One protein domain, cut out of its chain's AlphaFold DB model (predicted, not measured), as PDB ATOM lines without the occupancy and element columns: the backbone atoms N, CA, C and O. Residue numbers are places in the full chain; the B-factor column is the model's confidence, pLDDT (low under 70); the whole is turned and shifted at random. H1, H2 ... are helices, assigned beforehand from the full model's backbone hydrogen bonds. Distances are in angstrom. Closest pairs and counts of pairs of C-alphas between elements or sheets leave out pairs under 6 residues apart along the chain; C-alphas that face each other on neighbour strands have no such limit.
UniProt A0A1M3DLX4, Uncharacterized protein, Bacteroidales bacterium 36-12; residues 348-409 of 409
ATOM      1  N   HIS A 348      40.269 -44.778  30.852       94.88
ATOM      2  CA  HIS A 348      40.392 -46.175  30.417       94.88
ATOM      3  C   HIS A 348      40.268 -47.167  31.589       94.88
ATOM      4  O   HIS A 348      39.616 -48.200  31.459       94.88
ATOM      5  N   GLU A 349      40.831 -46.838  32.758       95.94
ATOM      6  CA  GLU A 349      40.676 -47.646  33.975       95.94
ATOM      7  C   GLU A 349      39.245 -47.566  34.514       95.94
ATOM      8  O   GLU A 349      38.698 -48.553  35.009       95.94
ATOM      9  N   LEU A 350      38.621 -46.386  34.421       95.38
ATOM     10  CA  LEU A 350      37.216 -46.212  34.778       95.38
ATOM     11  C   LEU A 350      36.309 -47.053  33.869       95.38
ATOM     12  O   LEU A 350      35.440 -47.757  34.378       95.38
ATOM     13  N   GLU A 351      36.539 -47.035  32.555       95.25
ATOM     14  CA  GLU A 351      35.807 -47.860  31.589       95.25
ATOM     15  C   GLU A 351      35.943 -49.350  31.914       95.25
ATOM     16  O   GLU A 351      34.938 -50.061  31.984       95.25
ATOM     17  N   GLN A 352      37.167 -49.824  32.158       96.75
ATOM     18  CA  GLN A 352      37.403 -51.218  32.527       96.75
ATOM     19  C   GLN A 352      36.667 -51.591  33.822       96.75
ATOM     20  O   GLN A 352      36.051 -52.659  33.895       96.75
ATOM     21  N   PHE A 353      36.683 -50.708  34.827       96.56
ATOM     22  CA  PHE A 353      35.969 -50.931  36.082       96.56
ATOM     23  C   PHE A 353      34.461 -51.049  35.861       96.56
ATOM     24  O   PHE A 353      33.859 -52.006  36.341       96.56
ATOM     25  N   VAL A 354      33.859 -50.115  35.120       95.75
ATOM     26  CA  VAL A 354      32.413 -50.111  34.856       95.75
ATOM     27  C   VAL A 354      32.004 -51.337  34.043       95.75
ATOM     28  O   VAL A 354      31.016 -51.979  34.385       95.75
ATOM     29  N   ARG A 355      32.788 -51.732  33.029       95.62
ATOM     30  CA  ARG A 355      32.532 -52.958  32.250       95.62
ATOM     31  C   ARG A 355      32.574 -54.225  33.106       95.62
ATOM     32  O   ARG A 355      31.848 -55.167  32.816       95.62
ATOM     33  N   THR A 356      33.424 -54.251  34.130       95.81
ATOM     34  CA  THR A 356      33.602 -55.427  34.993       95.81
ATOM     35  C   THR A 356      32.564 -55.482  36.115       95.81
ATOM     36  O   THR A 356      32.029 -56.548  36.397       95.81
ATOM     37  N   ASN A 357      32.269 -54.344  36.748       94.44
ATOM     38  CA  ASN A 357      31.488 -54.291  37.988       94.44
ATOM     39  C   ASN A 357      30.057 -53.766  37.783       94.44
ATOM     40  O   ASN A 357      29.225 -53.909  38.667       94.44
ATOM     41  N   SER A 358      29.737 -53.173  36.629       93.38
ATOM     42  CA  SER A 358      28.414 -52.596  36.314       93.38
ATOM     43  C   SER A 358      27.928 -51.482  37.261       93.38
ATOM     44  O   SER A 358      26.751 -51.135  37.257       93.38
ATOM     45  N   HIS A 359      28.828 -50.875  38.038       93.00
ATOM     46  CA  HIS A 359      28.573 -49.678  38.841       93.00
ATOM     47  C   HIS A 359      29.814 -48.772  38.869       93.00
ATOM     48  O   HIS A 359      30.896 -49.147  38.405       93.00
ATOM     49  N   LEU A 360      29.660 -47.548  39.382       95.00
ATOM     50  CA  LEU A 360      30.774 -46.610  39.525       95.00
ATOM     51  C   LEU A 360      31.642 -46.957  40.747       95.00
ATOM     52  O   LEU A 360      31.126 -47.443  41.754       95.00
ATOM     53  N   PRO A 361      32.954 -46.664  40.708       92.00
ATOM     54  CA  PRO A 361      33.838 -46.916  41.842       92.00
ATOM     55  C   PRO A 361      33.391 -46.154  43.091       92.00
ATOM     56  O   PRO A 361      33.223 -44.935  43.034       92.00
ATOM     57  N   GLY A 362      33.256 -46.857  44.215       89.44
ATOM     58  CA  GLY A 362      32.812 -46.284  45.490       89.44
ATOM     59  C   GLY A 362      31.298 -46.093  45.616       89.44
ATOM     60  O   GLY A 362      30.845 -45.736  46.692       89.44
ATOM     61  N   ILE A 363      30.519 -46.345  44.556       92.69
ATOM     62  CA  ILE A 363      29.055 -46.438  44.636       92.69
ATOM     63  C   ILE A 363      28.691 -47.900  44.908       92.69
ATOM     64  O   ILE A 363      29.217 -48.755  44.189       92.69
ATOM     65  N   PRO A 364      27.824 -48.199  45.894       92.19
ATOM     66  CA  PRO A 364      27.391 -49.566  46.153       92.19
ATOM     67  C   PRO A 364      26.647 -50.147  44.945       92.19
ATOM     68  O   PRO A 364      25.950 -49.444  44.207       92.19
ATOM     69  N   SER A 365      26.810 -51.445  44.739       93.12
ATOM     70  CA  SER A 365      26.084 -52.212  43.733       93.12
ATOM     71  C   SER A 365      24.597 -52.339  44.085       93.12
ATOM     72  O   SER A 365      24.189 -52.173  45.233       93.12
ATOM     73  N   ALA A 366      23.767 -52.679  43.094       91.00
ATOM     74  CA  ALA A 366      22.334 -52.885  43.318       91.00
ATOM     75  C   ALA A 366      22.054 -53.976  44.367       91.00
ATOM     76  O   ALA A 366      21.188 -53.789  45.215       91.00
ATOM     77  N   ASN A 367      22.834 -55.064  44.351       91.75
ATOM     78  CA  ASN A 367      22.700 -56.157  45.313       91.75
ATOM     79  C   ASN A 367      23.043 -55.695  46.738       91.75
ATOM     80  O   ASN A 367      22.312 -55.998  47.672       91.75
ATOM     81  N   GLU A 368      24.110 -54.904  46.910       90.88
ATOM     82  CA  GLU A 368      24.476 -54.365  48.228       90.88
ATOM     83  C   GLU A 368      23.389 -53.443  48.792       90.88
ATOM     84  O   GLU A 368      23.130 -53.473  49.997       90.88
ATOM     85  N   VAL A 369      22.741 -52.649  47.931       91.75
ATOM     86  CA  VAL A 369      21.629 -51.765  48.311       91.75
ATOM     87  C   VAL A 369      20.364 -52.555  48.647       91.75
ATOM     88  O   VAL A 369      19.647 -52.184  49.576       91.75
ATOM     89  N   GLU A 370      20.077 -53.632  47.918       89.81
ATOM     90  CA  GLU A 370      18.936 -54.507  48.199       89.81
ATOM     91  C   GLU A 370      19.102 -55.241  49.537       89.81
ATOM     92  O   GLU A 370      18.150 -55.333  50.311       89.81
ATOM     93  N   GLU A 371      20.317 -55.703  49.844       90.06
ATOM     94  CA  GLU A 371      20.614 -56.439  51.076       90.06
ATOM     95  C   GLU A 371      20.706 -55.534  52.314       90.06
ATOM     96  O   GLU A 371      20.178 -55.882  53.371       90.06
ATOM     97  N   ASN A 372      21.366 -54.374  52.204       87.62
ATOM     98  CA  ASN A 372      21.736 -53.552  53.368       87.62
ATOM     99  C   ASN A 372      20.970 -52.223  53.463       87.62
ATOM    100  O   ASN A 372      21.084 -51.504  54.459       87.62
ATOM    101  N   GLY A 373      20.182 -51.882  52.444       86.69
ATOM    102  CA  GLY A 373      19.577 -50.563  52.301       86.69
ATOM    103  C   GLY A 373      20.580 -49.494  51.854       86.69
ATOM    104  O   GLY A 373      21.732 -49.770  51.524       86.69
ATOM    105  N   LEU A 374      20.125 -48.238  51.824       87.25
ATOM    106  CA  LEU A 374      20.915 -47.101  51.353       87.25
ATOM    107  C   LEU A 374      20.930 -45.973  52.385       87.25
ATOM    108  O   LEU A 374      19.885 -45.445  52.772       87.25
ATOM    109  N   SER A 375      22.129 -45.554  52.785       86.81
ATOM    110  CA  SER A 375      22.328 -44.361  53.610       86.81
ATOM    111  C   SER A 375      22.167 -43.106  52.750       86.81
ATOM    112  O   SER A 375      23.013 -42.806  51.910       86.81
ATOM    113  N   MET A 376      21.078 -42.354  52.950       86.31
ATOM    114  CA  MET A 376      20.766 -41.182  52.115       86.31
ATOM    115  C   MET A 376      21.883 -40.124  52.141       86.31
ATOM    116  O   MET A 376      22.252 -39.597  51.097       86.31
ATOM    117  N   GLY A 377      22.445 -39.836  53.320       86.00
ATOM    118  CA  GLY A 377      23.510 -38.837  53.460       86.00
ATOM    119  C   GLY A 377      24.826 -39.277  52.824       86.00
ATOM    120  O   GLY A 377      25.463 -38.504  52.115       86.00
ATOM    121  N   GLU A 378      25.204 -40.544  53.006       86.12
ATOM    122  CA  GLU A 378      26.409 -41.097  52.378       86.12
ATOM    123  C   GLU A 378      26.278 -41.133  50.855       86.12
ATOM    124  O   GLU A 378      27.192 -40.717  50.147       86.12
ATOM    125  N   MET A 379      25.114 -41.542  50.344       88.69
ATOM    126  CA  MET A 379      24.854 -41.542  48.910       88.69
ATOM    127  C   MET A 379      24.892 -40.128  48.325       88.69
ATOM    128  O   MET A 379      25.442 -39.940  47.243       88.69
ATOM    129  N   GLN A 380      24.360 -39.126  49.033       88.62
ATOM    130  CA  GLN A 380      24.426 -37.734  48.587       88.62
ATOM    131  C   GLN A 380      25.876 -37.228  48.512       88.62
ATOM    132  O   GLN A 380      26.235 -36.553  47.546       88.62
ATOM    133  N   ASN A 381      26.723 -37.600  49.477       88.56
ATOM    134  CA  ASN A 381      28.153 -37.286  49.443       88.56
ATOM    135  C   ASN A 381      28.850 -37.983  48.269       88.56
ATOM    136  O   ASN A 381      29.550 -37.340  47.489       88.56
ATOM    137  N   LEU A 382      28.632 -39.285  48.092       90.81
ATOM    138  CA  LEU A 382      29.216 -40.037  46.984       90.81
ATOM    139  C   LEU A 382      28.776 -39.481  45.622       90.81
ATOM    140  O   LEU A 382      29.602 -39.333  44.722       90.81
ATOM    141  N   LEU A 383      27.496 -39.128  45.473       91.88
ATOM    142  CA  LEU A 383      26.964 -38.515  44.258       91.88
ATOM    143  C   LEU A 383      27.658 -37.181  43.967       91.88
ATOM    144  O   LEU A 383      28.089 -36.964  42.836       91.88
ATOM    145  N   LEU A 384      27.815 -36.319  44.979       92.25
ATOM    146  CA  LEU A 384      28.528 -35.050  44.836       92.25
ATOM    147  C   LEU A 384      29.975 -35.278  44.384       92.25
ATOM    148  O   LEU A 384      30.390 -34.706  43.379       92.25
ATOM    149  N   GLN A 385      30.697 -36.199  45.027       91.88
ATOM    150  CA  GLN A 385      32.055 -36.564  44.618       91.88
ATOM    151  C   GLN A 385      32.110 -36.998  43.141       91.88
ATOM    152  O   GLN A 385      33.019 -36.613  42.407       91.88
ATOM    153  N   LYS A 386      31.130 -37.780  42.664       94.25
ATOM    154  CA  LYS A 386      31.072 -38.203  41.255       94.25
ATOM    155  C   LYS A 386      30.744 -37.070  40.294       94.25
ATOM    156  O   LYS A 386      31.281 -37.061  39.188       94.25
ATOM    157  N   VAL A 387      29.924 -36.108  40.703       94.75
ATOM    158  CA  VAL A 387      29.671 -34.889  39.922       94.75
ATOM    159  C   VAL A 387      30.950 -34.050  39.797       94.75
ATOM    160  O   VAL A 387      31.250 -33.549  38.711       94.75
ATOM    161  N   GLU A 388      31.750 -33.947  40.857       93.56
ATOM    162  CA  GLU A 388      33.044 -33.254  40.820       93.56
ATOM    163  C   GLU A 388      34.065 -33.975  39.924       93.56
ATOM    164  O   GLU A 388      34.679 -33.347  39.058       93.56
ATOM    165  N   GLU A 389      34.194 -35.304  40.049       94.81
ATOM    166  CA  GLU A 389      35.049 -36.129  39.175       94.81
ATOM    167  C   GLU A 389      34.634 -35.977  37.699       94.81
ATOM    168  O   GLU A 389      35.479 -35.771  36.822       94.81
ATOM    169  N   LEU A 390      33.326 -36.017  37.415       95.94
ATOM    170  CA  LEU A 390      32.776 -35.808  36.074       95.94
ATOM    171  C   LEU A 390      33.127 -34.420  35.527       95.94
ATOM    172  O   LEU A 390      33.505 -34.290  34.361       95.94
ATOM    173  N   THR A 391      33.061 -33.394  36.375       95.88
ATOM    174  CA  THR A 391      33.428 -32.021  36.012       95.88
ATOM    175  C   THR A 391      34.904 -31.929  35.611       95.88
ATOM    176  O   THR A 391      35.224 -31.298  34.601       95.88
ATOM    177  N   LEU A 392      35.808 -32.617  36.321       94.94
ATOM    178  CA  LEU A 392      37.226 -32.678  35.945       94.94
ATOM    179  C   LEU A 392      37.448 -33.361  34.587       94.94
ATOM    180  O   LEU A 392      38.204 -32.834  33.765       94.94
ATOM    181  N   TYR A 393      36.766 -34.480  34.310       96.25
ATOM    182  CA  TYR A 393      36.862 -35.132  32.998       96.25
ATOM    183  C   TYR A 393      36.359 -34.235  31.864       96.25
ATOM    184  O   TYR A 393      36.986 -34.188  30.807       96.25
ATOM    185  N   ILE A 394      35.261 -33.500  32.071       97.00
ATOM    186  CA  ILE A 394      34.721 -32.560  31.076       97.00
ATOM    187  C   ILE A 394      35.734 -31.444  30.786       97.00
ATOM    188  O   ILE A 394      36.004 -31.143  29.622       97.00
ATOM    189  N   ILE A 395      36.354 -30.877  31.827       95.50
ATOM    190  CA  ILE A 395      37.409 -29.862  31.677       95.50
ATOM    191  C   ILE A 395      38.608 -30.427  30.896       95.50
ATOM    192  O   ILE A 395      39.180 -29.737  30.048       95.50
ATOM    193  N   GLU A 396      39.011 -31.671  31.159       94.19
ATOM    194  CA  GLU A 396      40.100 -32.324  30.426       94.19
ATOM    195  C   GLU A 396      39.738 -32.563  28.949       94.19
ATOM    196  O   GLU A 396      40.560 -32.329  28.058       94.19
ATOM    197  N   GLN A 397      38.506 -32.995  28.674       96.38
ATOM    198  CA  GLN A 397      38.013 -33.213  27.314       96.38
ATOM    199  C   GLN A 397      37.946 -31.908  26.511       96.38
ATOM    200  O   GLN A 397      38.444 -31.879  25.386       96.38
ATOM    201  N   ASP A 398      37.439 -30.813  27.086       97.19
ATOM    202  CA  ASP A 398      37.410 -29.491  26.435       97.19
ATOM    203  C   ASP A 398      38.823 -29.007  26.059       97.19
ATOM    204  O   ASP A 398      39.064 -28.554  24.936       97.19
ATOM    205  N   LYS A 399      39.806 -29.197  26.951       95.88
ATOM    206  CA  LYS A 399      41.218 -28.893  26.657       95.88
ATOM    207  C   LYS A 399      41.747 -29.704  25.470       95.88
ATOM    208  O   LYS A 399      42.455 -29.153  24.622       95.88
ATOM    209  N   LYS A 400      41.410 -30.998  25.386       95.19
ATOM    210  CA  LYS A 400      41.798 -31.865  24.258       95.19
ATOM    211  C   LYS A 400      41.132 -31.423  22.957       95.19
ATOM    212  O   LYS A 400      41.825 -31.317  21.948       95.19
ATOM    213  N   ILE A 401      39.837 -31.109  22.982       96.19
ATOM    214  CA  ILE A 401      39.087 -30.632  21.809       96.19
ATOM    215  C   ILE A 401      39.714 -29.347  21.268       96.19
ATOM    216  O   ILE A 401      40.101 -29.309  20.103       96.19
ATOM    217  N   LYS A 402      39.955 -28.345  22.119       95.38
ATOM    218  CA  LYS A 402      40.615 -27.090  21.717       95.38
ATOM    219  C   LYS A 402      42.012 -27.311  21.139       95.38
ATOM    220  O   LYS A 402      42.417 -26.628  20.198       95.38
ATOM    221  N   SER A 403      42.766 -28.266  21.686       95.88
ATOM    222  CA  SER A 403      44.076 -28.643  21.145       95.88
ATOM    223  C   SER A 403      43.961 -29.259  19.748       95.88
ATOM    224  O   SER A 403      44.746 -28.912  18.865       95.88
ATOM    225  N   LEU A 404      42.975 -30.132  19.528       94.94
ATOM    226  CA  LEU A 404      42.704 -30.738  18.224       94.94
ATOM    227  C   LEU A 404      42.221 -29.697  17.208       94.94
ATOM    228  O   LEU A 404      42.756 -29.645  16.106       94.94
ATOM    229  N   GLU A 405      41.298 -28.810  17.585       94.31
ATOM    230  CA  GLU A 405      40.819 -27.712  16.733       94.31
ATOM    231  C   GLU A 405      41.951 -26.774  16.308       94.31
ATOM    232  O   GLU A 405      42.021 -26.365  15.151       94.31
ATOM    233  N   LYS A 406      42.880 -26.467  17.222       94.44
ATOM    234  CA  LYS A 406      44.058 -25.647  16.911       94.44
ATOM    235  C   LYS A 406      45.032 -26.340  15.954       94.44
ATOM    236  O   LYS A 406      45.780 -25.647  15.283       94.44
ATOM    237  N   ARG A 407      45.059 -27.674  15.915       91.75
ATOM    238  CA  ARG A 407      45.891 -28.457  14.980       91.75
ATOM    239  C   ARG A 407      45.239 -28.642  13.609       91.75
ATOM    240  O   ARG A 407      45.935 -29.017  12.672       91.75
ATOM    241  N   LEU A 408      43.919 -28.473  13.527       87.25
ATOM    242  CA  LEU A 408      43.139 -28.559  12.290       87.25
ATOM    243  C   LEU A 408      43.018 -27.204  11.571       87.25
ATOM    244  O   LEU A 408      42.702 -27.187  10.384       87.25
ATOM    245  N   LYS A 409      43.251 -26.097  12.287       66.25
ATOM    246  CA  LYS A 409      43.499 -24.761  11.725       66.25
ATOM    247  C   LYS A 409      44.965 -24.606  11.356       66.25
ATOM    248  O   LYS A 409      45.217 -23.906  10.352       66.25
TER     249      LYS A 409
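What this domain is: This is residues 348 to 409 of the 409 residues of an uncharacterized protein of Bacteroidales bacterium 36-12 (UniProt A0A1M3DLX4). The printed part is an open hook: H1 and H2, two short helices joined by a loop, lead to one end of the long helix H3, which folds back past them with a gap between. Residues 387 to 409, of which 387 to 408 belong to H3, stick out as an arm and make the length. The 62 residues hold three named helices, H1, H2, H3 in order, and no named strand: all helix, extended, radius of gyration of the C-alphas 16.4 A, spans 55 by 25 by 11 A.

How they stand to each other: Start with H1, residues 348 to 357; it is apart from H2, residues 366 to 372, and from H3, residues 376 to 408. H2 and H3 are apart too. In H1, H2 and H3 you find every O i to N i+4 pair within hydrogen-bond range.

Where its parts are: Find C-alpha 348 at (40.392, -46.175, 30.417), where H1 begins its 14.2 A. H2 spans 10.1 A. From C-alpha 376 at (20.766, -41.182, 52.115), H3 runs 47.4 A to C-alpha 408 at (43.139, -28.559, 12.290).

The domain as a whole: The farthest C-alphas, of Glu 371 and Lys 409, are 55.5 A apart. The printed part has no cut; the link H1 to H2 is short, H2 to H3 tight. Look at Lys 409, the chain's last residue, for the one pLDDT under 70.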